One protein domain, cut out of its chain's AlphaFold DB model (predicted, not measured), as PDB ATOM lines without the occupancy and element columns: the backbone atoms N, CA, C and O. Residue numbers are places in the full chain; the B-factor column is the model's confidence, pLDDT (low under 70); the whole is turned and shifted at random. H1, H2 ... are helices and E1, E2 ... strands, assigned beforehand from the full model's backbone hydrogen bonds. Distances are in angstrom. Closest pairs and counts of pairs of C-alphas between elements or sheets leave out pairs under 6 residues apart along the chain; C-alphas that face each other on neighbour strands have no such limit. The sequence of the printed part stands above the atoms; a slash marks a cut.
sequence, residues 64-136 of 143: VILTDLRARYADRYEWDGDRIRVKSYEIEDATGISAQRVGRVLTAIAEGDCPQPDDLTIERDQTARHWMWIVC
ATOM      1  N   VAL A  64     441.005 492.919 403.366       86.69
ATOM      2  CA  VAL A  64     439.787 492.130 403.603       86.69
ATOM      3  C   VAL A  64     439.770 490.877 402.727       86.69
ATOM      4  O   VAL A  64     439.546 489.782 403.241       86.69
ATOM      5  N   ILE A  65     440.063 491.015 401.430       84.19
ATOM      6  CA  ILE A  65     440.105 489.890 400.487       84.19
ATOM      7  C   ILE A  65     441.188 488.885 400.888       84.19
ATOM      8  O   ILE A  65     440.916 487.689 400.948       84.19
ATOM      9  N   LEU A  66     442.400 489.343 401.207       83.06
ATOM     10  CA  LEU A  66     443.490 488.461 401.624       83.06
ATOM     11  C   LEU A  66     443.168 487.728 402.925       83.06
ATOM     12  O   LEU A  66     443.462 486.540 403.047       83.06
ATOM     13  N   THR A  67     442.520 488.406 403.873       86.94
ATOM     14  CA  THR A  67     442.063 487.778 405.117       86.94
ATOM     15  C   THR A  67     441.053 486.665 404.835       86.94
ATOM     16  O   THR A  67     441.189 485.571 405.386       86.94
ATOM     17  N   ASP A  68     440.077 486.906 403.953       85.62
ATOM     18  CA  ASP A  68     439.072 485.906 403.573       85.62
ATOM     19  C   ASP A  68     439.687 484.724 402.810       85.62
ATOM     20  O   ASP A  68     439.490 483.565 403.184       85.62
ATOM     21  N   LEU A  69     440.511 484.999 401.793       83.44
ATOM     22  CA  LEU A  69     441.201 483.965 401.021       83.44
ATOM     23  C   LEU A  69     442.084 483.099 401.919       83.44
ATOM     24  O   LEU A  69     442.073 481.872 401.798       83.44
ATOM     25  N   ARG A  70     442.808 483.715 402.855       85.62
ATOM     26  CA  ARG A  70     443.629 482.986 403.817       85.62
ATOM     27  C   ARG A  70     442.776 482.134 404.740       85.62
ATOM     28  O   ARG A  70     443.095 480.967 404.924       85.62
ATOM     29  N   ALA A  71     441.683 482.666 405.282       87.00
ATOM     30  CA  ALA A  71     440.776 481.886 406.122       87.00
ATOM     31  C   ALA A  71     440.191 480.677 405.374       87.00
ATOM     32  O   ALA A  71     440.042 479.603 405.955       87.00
ATOM     33  N   ARG A  72     439.897 480.838 404.079       85.69
ATOM     34  CA  ARG A  72     439.286 479.804 403.241       85.69
ATOM     35  C   ARG A  72     440.260 478.740 402.740       85.69
ATOM     36  O   ARG A  72     439.833 477.611 402.517       85.69
ATOM     37  N   TYR A  73     441.524 479.094 402.521       84.81
ATOM     38  CA  TYR A  73     442.508 478.218 401.876       84.81
ATOM     39  C   TYR A  73     443.791 478.014 402.697       84.81
ATOM     40  O   TYR A  73     444.825 477.636 402.140       84.81
ATOM     41  N   ALA A  74     443.751 478.263 404.009       85.19
ATOM     42  CA  ALA A  74     444.894 478.070 404.909       85.19
ATOM     43  C   ALA A  74     445.386 476.616 404.967       85.19
ATOM     44  O   ALA A  74     446.567 476.382 405.195       85.19
ATOM     45  N   ASP A  75     444.492 475.643 404.796       86.31
ATOM     46  CA  ASP A  75     444.806 474.211 404.798       86.31
ATOM     47  C   ASP A  75     445.289 473.707 403.431       86.31
ATOM     48  O   ASP A  75     445.964 472.680 403.350       86.31
ATOM     49  N   ARG A  76     444.941 474.430 402.361       81.31
ATOM     50  CA  ARG A  76     445.231 474.035 400.982       81.31
ATOM     51  C   ARG A  76     446.565 474.573 400.481       81.31
ATOM     52  O   ARG A  76     447.276 473.847 399.796       81.31
ATOM     53  N   TYR A  77     446.901 475.818 400.811       83.62
ATOM     54  CA  TYR A  77     448.102 476.474 400.298       83.62
ATOM     55  C   TYR A  77     449.060 476.886 401.411       83.62
ATOM     56  O   TYR A  77     448.660 477.135 402.547       83.62
ATOM     57  N   GLU A  78     450.340 476.991 401.065       84.56
ATOM     58  CA  GLU A  78     451.344 477.604 401.932       84.56
ATOM     59  C   GLU A  78     451.322 479.123 401.724       84.56
ATOM     60  O   GLU A  78     451.307 479.599 400.587       84.56
ATOM     61  N   TRP A  79     451.306 479.876 402.821       84.69
ATOM     62  CA  TRP A  79     451.201 481.335 402.819       84.69
ATOM     63  C   TRP A  79     452.461 481.965 403.414       84.69
ATOM     64  O   TRP A  79     452.869 481.586 404.513       84.69
ATOM     65  N   ASP A  80     453.014 482.969 402.736       83.44
ATOM     66  CA  ASP A  80     454.089 483.837 403.234       83.44
ATOM     67  C   ASP A  80     453.676 485.304 403.066       83.44
ATOM     68  O   ASP A  80     453.722 485.864 401.970       83.44
ATOM     69  N   GLY A  81     453.182 485.919 404.144       80.88
ATOM     70  CA  GLY A  81     452.541 487.234 404.070       80.88
ATOM     71  C   GLY A  81     451.357 487.225 403.098       80.88
ATOM     72  O   GLY A  81     450.397 486.479 403.300       80.88
ATOM     73  N   ASP A  82     451.466 488.027 402.038       78.38
ATOM     74  CA  ASP A  82     450.464 488.162 400.969       78.38
ATOM     75  C   ASP A  82     450.756 487.262 399.758       78.38
ATOM     76  O   ASP A  82     450.168 487.414 398.683       78.38
ATOM     77  N   ARG A  83     451.713 486.345 399.915       81.94
ATOM     78  CA  ARG A  83     452.142 485.407 398.886       81.94
ATOM     79  C   ARG A  83     451.526 484.051 399.155       81.94
ATOM     80  O   ARG A  83     451.575 483.541 400.275       81.94
ATOM     81  N   ILE A  84     451.002 483.445 398.103       85.44
ATOM     82  CA  ILE A  84     450.492 482.082 398.119       85.44
ATOM     83  C   ILE A  84     451.438 481.226 397.295       85.44
ATOM     84  O   ILE A  84     451.746 481.534 396.140       85.44
ATOM     85  N   ARG A  85     451.895 480.125 397.880       84.25
ATOM     86  CA  ARG A  85     452.657 479.107 397.170       84.25
ATOM     87  C   ARG A  85     451.677 478.175 396.478       84.25
ATOM     88  O   ARG A  85     450.909 477.478 397.143       84.25
ATOM     89  N   VAL A  86     451.715 478.150 395.150       81.38
ATOM     90  CA  VAL A  86     450.811 477.318 394.347       81.38
ATOM     91  C   VAL A  86     451.625 476.351 393.507       81.38
ATOM     92  O   VAL A  86     452.643 476.713 392.906       81.38
ATOM     93  N   LYS A  87     451.176 475.098 393.449       79.81
ATOM     94  CA  LYS A  87     451.794 474.087 392.591       79.81
ATOM     95  C   LYS A  87     451.047 473.993 391.272       79.81
ATOM     96  O   LYS A  87     449.822 474.065 391.217       79.81
ATOM     97  N   SER A  88     451.781 473.761 390.187       78.38
ATOM     98  CA  SER A  88     451.194 473.706 388.844       78.38
ATOM     99  C   SER A  88     450.128 472.616 388.674       78.38
ATOM    100  O   SER A  88     449.211 472.802 387.882       78.38
ATOM    101  N   TYR A  89     450.201 471.520 389.436       80.25
ATOM    102  CA  TYR A  89     449.166 470.481 389.426       80.25
ATOM    103  C   TYR A  89     447.874 470.899 390.140       80.25
ATOM    104  O   TYR A  89     446.806 470.426 389.784       80.25
ATOM    105  N   GLU A  90     447.928 471.819 391.105       81.38
ATOM    106  CA  GLU A  90     446.713 472.321 391.763       81.38
ATOM    107  C   GLU A  90     445.927 473.240 390.827       81.38
ATOM    108  O   GLU A  90     444.698 473.283 390.872       81.38
ATOM    109  N   ILE A  91     446.643 473.948 389.948       82.00
ATOM    110  CA  ILE A  91     446.050 474.723 388.857       82.00
ATOM    111  C   ILE A  91     445.476 473.778 387.799       82.00
ATOM    112  O   ILE A  91     444.388 474.041 387.290       82.00
ATOM    113  N   GLU A  92     446.157 472.672 387.487       84.88
ATOM    114  CA  GLU A  92     445.610 471.633 386.606       84.88
ATOM    115  C   GLU A  92     444.298 471.070 387.152       84.88
ATOM    116  O   GLU A  92     443.304 471.079 386.432       84.88
ATOM    117  N   ASP A  93     444.252 470.690 388.428       84.88
ATOM    118  CA  ASP A  93     443.029 470.194 389.066       84.88
ATOM    119  C   ASP A  93     441.883 471.219 389.009       84.88
ATOM    120  O   ASP A  93     440.720 470.851 388.840       84.88
ATOM    121  N   ALA A  94     442.197 472.512 389.135       83.81
ATOM    122  CA  ALA A  94     441.202 473.582 389.118       83.81
ATOM    123  C   ALA A  94     440.732 473.979 387.705       83.81
ATOM    124  O   ALA A  94     439.606 474.447 387.546       83.81
ATOM    125  N   THR A  95     441.585 473.838 386.686       85.31
ATOM    126  CA  THR A  95     441.356 474.424 385.347       85.31
ATOM    127  C   THR A  95     441.320 473.405 384.207       85.31
ATOM    128  O   THR A  95     440.896 473.737 383.101       85.31
ATOM    129  N   GLY A  96     441.790 472.178 384.437       87.88
ATOM    130  CA  GLY A  96     442.029 471.160 383.411       87.88
ATOM    131  C   GLY A  96     443.234 471.444 382.502       87.88
ATOM    132  O   GLY A  96     443.463 470.712 381.538       87.88
ATOM    133  N   ILE A  97     444.004 472.508 382.758       88.00
ATOM    134  CA  ILE A  97     445.201 472.847 381.980       88.00
ATOM    135  C   ILE A  97     446.387 472.069 382.542       88.00
ATOM    136  O   ILE A  97     446.717 472.227 383.710       88.00
ATOM    137  N   SER A  98     447.080 471.293 381.705       89.75
ATOM    138  CA  SER A  98     448.165 470.430 382.187       89.75
ATOM    139  C   SER A  98     449.232 471.180 382.993       89.75
ATOM    140  O   SER A  98     449.711 472.244 382.581       89.75
ATOM    141  N   ALA A  99     449.684 470.584 384.098       83.56
ATOM    142  CA  ALA A  99     450.673 471.161 385.004       83.56
ATOM    143  C   ALA A  99     451.979 471.530 384.290       83.56
ATOM    144  O   ALA A  99     452.653 472.494 384.653       83.56
ATOM    145  N   GLN A 100     452.340 470.786 383.242       84.62
ATOM    146  CA  GLN A 100     453.511 471.084 382.421       84.62
ATOM    147  C   GLN A 100     453.328 472.372 381.606       84.62
ATOM    148  O   GLN A 100     454.266 473.163 381.480       84.62
ATOM    149  N   ARG A 101     452.128 472.598 381.055       86.69
ATOM    150  CA  ARG A 101     451.806 473.820 380.311       86.69
ATOM    151  C   ARG A 101     451.712 475.015 381.251       86.69
ATOM    152  O   ARG A 101     452.301 476.047 380.945       86.69
ATOM    153  N   VAL A 102     451.056 474.843 382.399       85.56
ATOM    154  CA  VAL A 102     450.997 475.850 383.467       85.56
ATOM    155  C   VAL A 102     452.408 476.228 383.918       85.56
ATOM    156  O   VAL A 102     452.782 477.392 383.843       85.56
ATOM    157  N   GLY A 103     453.234 475.247 384.294       83.56
ATOM    158  CA  GLY A 103     454.596 475.491 384.769       83.56
ATOM    159  C   GLY A 103     455.470 476.220 383.746       83.56
ATOM    160  O   GLY A 103     456.232 477.104 384.126       83.56
ATOM    161  N   ARG A 104     455.332 475.911 382.447       86.94
ATOM    162  CA  ARG A 104     456.048 476.631 381.382       86.94
ATOM    163  C   ARG A 104     455.628 478.100 381.302       86.94
ATOM    164  O   ARG A 104     456.500 478.953 381.204       86.94
ATOM    165  N   VAL A 105     454.324 478.383 381.337       87.12
ATOM    166  CA  VAL A 105     453.806 479.762 381.270       87.12
ATOM    167  C   VAL A 105     454.251 480.560 382.487       87.12
ATOM    168  O   VAL A 105     454.819 481.633 382.332       87.12
ATOM    169  N   LEU A 106     454.060 480.016 383.689       84.94
ATOM    170  CA  LEU A 106     454.445 480.708 384.915       84.94
ATOM    171  C   LEU A 106     455.963 480.950 384.980       84.94
ATOM    172  O   LEU A 106     456.385 482.026 385.387       84.94
ATOM    173  N   THR A 107     456.784 479.992 384.522       84.31
ATOM    174  CA  THR A 107     458.247 480.173 384.418       84.31
ATOM    175  C   THR A 107     458.597 481.311 383.465       84.31
ATOM    176  O   THR A 107     459.384 482.169 383.840       84.31
ATOM    177  N   ALA A 108     457.984 481.357 382.277       85.81
ATOM    178  CA  ALA A 108     458.224 482.428 381.311       85.81
ATOM    179  C   ALA A 108     457.841 483.808 381.876       85.81
ATOM    180  O   ALA A 108     458.562 484.778 381.667       85.81
ATOM    181  N   ILE A 109     456.747 483.899 382.638       86.62
ATOM    182  CA  ILE A 109     456.356 485.142 383.324       86.62
ATOM    183  C   ILE A 109     457.404 485.526 384.383       86.62
ATOM    184  O   ILE A 109     457.890 486.653 384.393       86.62
ATOM    185  N   ALA A 110     457.804 484.582 385.239       83.62
ATOM    186  CA  ALA A 110     458.770 484.840 386.308       83.62
ATOM    187  C   ALA A 110     460.190 485.164 385.798       83.62
ATOM    188  O   ALA A 110     460.942 485.849 386.487       83.62
ATOM    189  N   GLU A 111     460.568 484.673 384.617       85.75
ATOM    190  CA  GLU A 111     461.852 484.964 383.961       85.75
ATOM    191  C   GLU A 111     461.809 486.251 383.112       85.75
ATOM    192  O   GLU A 111     462.848 486.700 382.631       85.75
ATOM    193  N   GLY A 112     460.636 486.883 382.977       87.12
ATOM    194  CA  GLY A 112     460.449 488.117 382.208       87.12
ATOM    195  C   GLY A 112     460.292 487.908 380.698       87.12
ATOM    196  O   GLY A 112     460.229 488.883 379.951       87.12
ATOM    197  N   ASP A 113     460.181 486.659 380.242       90.62
ATOM    198  CA  ASP A 113     459.891 486.306 378.847       90.62
ATOM    199  C   ASP A 113     458.422 486.582 378.469       90.62
ATOM    200  O   ASP A 113     458.067 486.638 377.289       90.62
ATOM    201  N   CYS A 114     457.545 486.722 379.465       86.75
ATOM    202  CA  CYS A 114     456.144 487.110 379.321       86.75
ATOM    203  C   CYS A 114     455.797 488.237 380.308       86.75
ATOM    204  O   CYS A 114     456.363 488.275 381.402       86.75
ATOM    205  N   PRO A 115     454.863 489.139 379.954       86.81
ATOM    206  CA  PRO A 115     454.423 490.193 380.860       86.81
ATOM    207  C   PRO A 115     453.766 489.601 382.113       86.81
ATOM    208  O   PRO A 115     453.098 488.565 382.047       86.81
ATOM    209  N   GLN A 116     453.952 490.282 383.244       84.81
ATOM    210  CA  GLN A 116     453.220 489.987 384.472       84.81
ATOM    211  C   GLN A 116     451.728 490.308 384.279       84.81
ATOM    212  O   GLN A 116     451.400 491.229 383.528       84.81
ATOM    213  N   PRO A 117     450.824 489.554 384.920       78.75
ATOM    214  CA  PRO A 117     449.436 489.973 385.065       78.75
ATOM    215  C   PRO A 117     449.345 491.325 385.785       78.75
ATOM    216  O   PRO A 117     450.154 491.612 386.662       78.75
ATOM    217  N   ASP A 118     448.326 492.123 385.468       72.56
ATOM    218  CA  ASP A 118     448.138 493.438 386.099       72.56
ATOM    219  C   ASP A 118     447.772 493.330 387.595       72.56
ATOM    220  O   ASP A 118     448.152 494.179 388.398       72.56
ATOM    221  N   ASP A 119     447.067 492.257 387.974       67.12
ATOM    222  CA  ASP A 119     446.497 492.068 389.318       67.12
ATOM    223  C   ASP A 119     447.293 491.096 390.206       67.12
ATOM    224  O   ASP A 119     446.892 490.795 391.331       67.12
ATOM    225  N   LEU A 120     448.364 490.493 389.685       75.88
ATOM    226  CA  LEU A 120     449.134 489.467 390.384       75.88
ATOM    227  C   LEU A 120     450.587 489.515 389.927       75.88
ATOM    228  O   LEU A 120     450.855 489.516 388.730       75.88
ATOM    229  N   THR A 121     451.516 489.392 390.867       82.56
ATOM    230  CA  THR A 121     452.929 489.179 390.557       82.56
ATOM    231  C   THR A 121     453.281 487.709 390.737       82.56
ATOM    232  O   THR A 121     453.011 487.095 391.767       82.56
ATOM    233  N   ILE A 122     453.894 487.116 389.719       83.62
ATOM    234  CA  ILE A 122     454.316 485.717 389.712       83.62
ATOM    235  C   ILE A 122     455.833 485.676 389.860       83.62
ATOM    236  O   ILE A 122     456.569 486.120 388.977       83.62
ATOM    237  N   GLU A 123     456.301 485.101 390.966       84.31
ATOM    238  CA  GLU A 123     457.720 484.947 391.277       84.31
ATOM    239  C   GLU A 123     458.112 483.467 391.316       84.31
ATOM    240  O   GLU A 123     457.360 482.584 391.746       84.31
ATOM    241  N   ARG A 124     459.341 483.173 390.894       78.19
ATOM    242  CA  ARG A 124     459.896 481.830 391.037       78.19
ATOM    243  C   ARG A 124     460.328 481.602 392.476       78.19
ATOM    244  O   ARG A 124     461.105 482.375 393.032       78.19
ATOM    245  N   ASP A 125     459.906 480.482 393.049       77.06
ATOM    246  CA  ASP A 125     460.449 480.048 394.323       77.06
ATOM    247  C   ASP A 125     461.866 479.495 394.129       77.06
ATOM    248  O   ASP A 125     462.081 478.449 393.511       77.06
ATOM    249  N   GLN A 126     462.854 480.204 394.666       68.38
ATOM    250  CA  GLN A 126     464.261 479.812 394.568       68.38
ATOM    251  C   GLN A 126     464.590 478.576 395.419       68.38
ATOM    252  O   GLN A 126     465.623 477.939 395.210       68.38
ATOM    253  N   THR A 127     463.716 478.210 396.361       66.94
ATOM    254  CA  THR A 127     463.936 477.093 397.287       66.94
ATOM    255  C   THR A 127     463.462 475.748 396.734       66.94
ATOM    256  O   THR A 127     463.866 474.703 397.247       66.94
ATOM    257  N   ALA A 128     462.654 475.729 395.664       62.03
ATOM    258  CA  ALA A 128     462.137 474.486 395.103       62.03
ATOM    259  C   ALA A 128     461.917 474.540 393.581       62.03
ATOM    260  O   ALA A 128     461.220 475.394 393.049       62.03
ATOM    261  N   ARG A 129     462.454 473.535 392.865       58.81
ATOM    262  CA  ARG A 129     462.500 473.459 391.385       58.81
ATOM    263  C   ARG A 129     461.147 473.516 390.650       58.81
ATOM    264  O   ARG A 129     461.158 473.700 389.435       58.81
ATOM    265  N   HIS A 130     460.021 473.354 391.347       62.16
ATOM    266  CA  HIS A 130     458.672 473.245 390.764       62.16
ATOM    267  C   HIS A 130     457.608 474.089 391.479       62.16
ATOM    268  O   HIS A 130     456.417 473.867 391.271       62.16
ATOM    269  N   TRP A 131     458.023 475.010 392.345       64.88
ATOM    270  CA  TRP A 131     457.102 475.832 393.119       64.88
ATOM    271  C   TRP A 131     457.195 477.274 392.640       64.88
ATOM    272  O   TRP A 131     458.262 477.733 392.225       64.88
ATOM    273  N   MET A 132     456.062 477.965 392.659       73.44
ATOM    274  CA  MET A 132     455.980 479.372 392.291       73.44
ATOM    275  C   MET A 132     455.188 480.110 393.358       73.44
ATOM    276  O   MET A 132     454.242 479.567 393.938       73.44
ATOM    277  N   TRP A 133     455.621 481.333 393.629       74.38
ATOM    278  CA  TRP A 133     454.912 482.263 394.483       74.38
ATOM    279  C   TRP A 133     453.994 483.096 393.601       74.38
ATOM    280  O   TRP A 133     454.433 483.684 392.615       74.38
ATOM    281  N   ILE A 134     452.716 483.129 393.957       74.94
ATOM    282  CA  ILE A 134     451.766 484.091 393.417       74.94
ATOM    283  C   ILE A 134     451.567 485.139 394.503       74.94
ATOM    284  O   ILE A 134     451.123 484.830 395.609       74.94
ATOM    285  N   VAL A 135     451.942 486.369 394.193       72.62
ATOM    286  CA  VAL A 135     451.736 487.545 395.027       72.62
ATOM    287  C   VAL A 135     450.483 488.238 394.522       72.62
ATOM    288  O   VAL A 135     450.395 488.590 393.347       72.62
ATOM    289  N   CYS A 136     449.504 488.435 395.396       64.38
ATOM    290  CA  CYS A 136     448.363 489.274 395.064       64.38
ATOM    291  C   CYS A 136     448.765 490.741 395.235       64.38
ATOM    292  O   CYS A 136     448.631 491.312 396.325       64.38
TER     293      CYS A 136
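What this domain is: This is residues 64 to 136 of the 143 residues of an uncharacterized protein of Halococcus salifodinae DSM 8989 (UniProt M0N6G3). A small, strongly twisted sheet of four strands has the helix H3 packed slantwise over one face, over E2, E4 and E3, while H1 stands off toward the E1 edge and only grazes the sheet. H2, a short helix, follows straight on from E2 and meets the first residues of H3. The printed part has 73 residues with three named helices and four named strands, in the order H1 E1 E2 H2 H3 E3 E4; the sheet order is E1 E2 E4 E3, antiparallel throughout, and the class is mixed, helices and strands. The whole is compact, with a radius of gyration of the C-alphas of 12.2 A, and rounded, spanning 32 by 24 by 23 A.

Where its parts are: H1 runs from residue 64, C-alpha at (439.787, 492.130, 403.603), to residue 73, 14.3 A. E1 is residues 78 to 80, 6.9 A, and E2 residues 83 to 87, 13.0 A. H2 is residues 88 to 95, 10.5 A, and H3 residues 99 to 110, 15.9 A, beginning at C-alpha (450.673, 471.161, 385.004). E3 is residues 121 to 124, 10.1 A. E4 is residues 131 to 135, 13.0 A, ending at C-alpha (451.736, 487.545, 395.027).

How they stand to each other: The sheet is only just strongly twisted, its C-alphas lying up to 4.1 A off the best plane. E1 and E2 form a hairpin at 151 degrees, with N 85 and O 78 at 2.8 A, within hydrogen-bond range. E2 and E4 are antiparallel at 146 degrees, with N 84 and O 134 at 2.9 A. E3 and E4 form a hairpin at 157 degrees, with N 135 and O 121 at 2.7 A. H3 is on the sheet at a height over the sheet of 9.3 A; the sheet E1 E2 E4 E3 and H3 form two layers, a helix on one face of a sheet. It is over E4, E3 and, only just, E2, with 3 of its C-alphas falling on E2. It runs slantwise to the strands, at 56 degrees to E4 on the local plane. The closest C-alphas of H3 and E3 are those of Ala 110 and Glu 123, 5.1 A. E2, H2 with H3, and E3 form a split strand-helix-strand unit, two strands running the same way with helices between them in the chain and E4 between them in the sheet; its crossover is right-handed. H2 is not on the sheet. It touches H3 with residues 99 to 103 of H3 alone, closest at the C-alphas of Ser 88 and Ala 99, 4.6 A. They run opposite ways at a steep tilt of 69 degrees, only just short of about perpendicular. H1 only grazes the sheet with residues 66 to 73; the closest C-alphas of H1 and E1 are those of Arg 70 and Trp 79, 7.8 A. H1 is apart from H2 and H3. In H1, H2 and H3 every O i to N i+4 pair is within hydrogen-bond range.

The domain as a whole: The C-alphas farthest apart, those of Ala 71 and Asp 113, are 33.6 A apart. The printed part has no cut and no long link; H3 to E3, with 10 residues between them, is short. Mean pLDDT of the printed part is 81.2; residue 119, residues 126 to 131 and residue 136 are under 70.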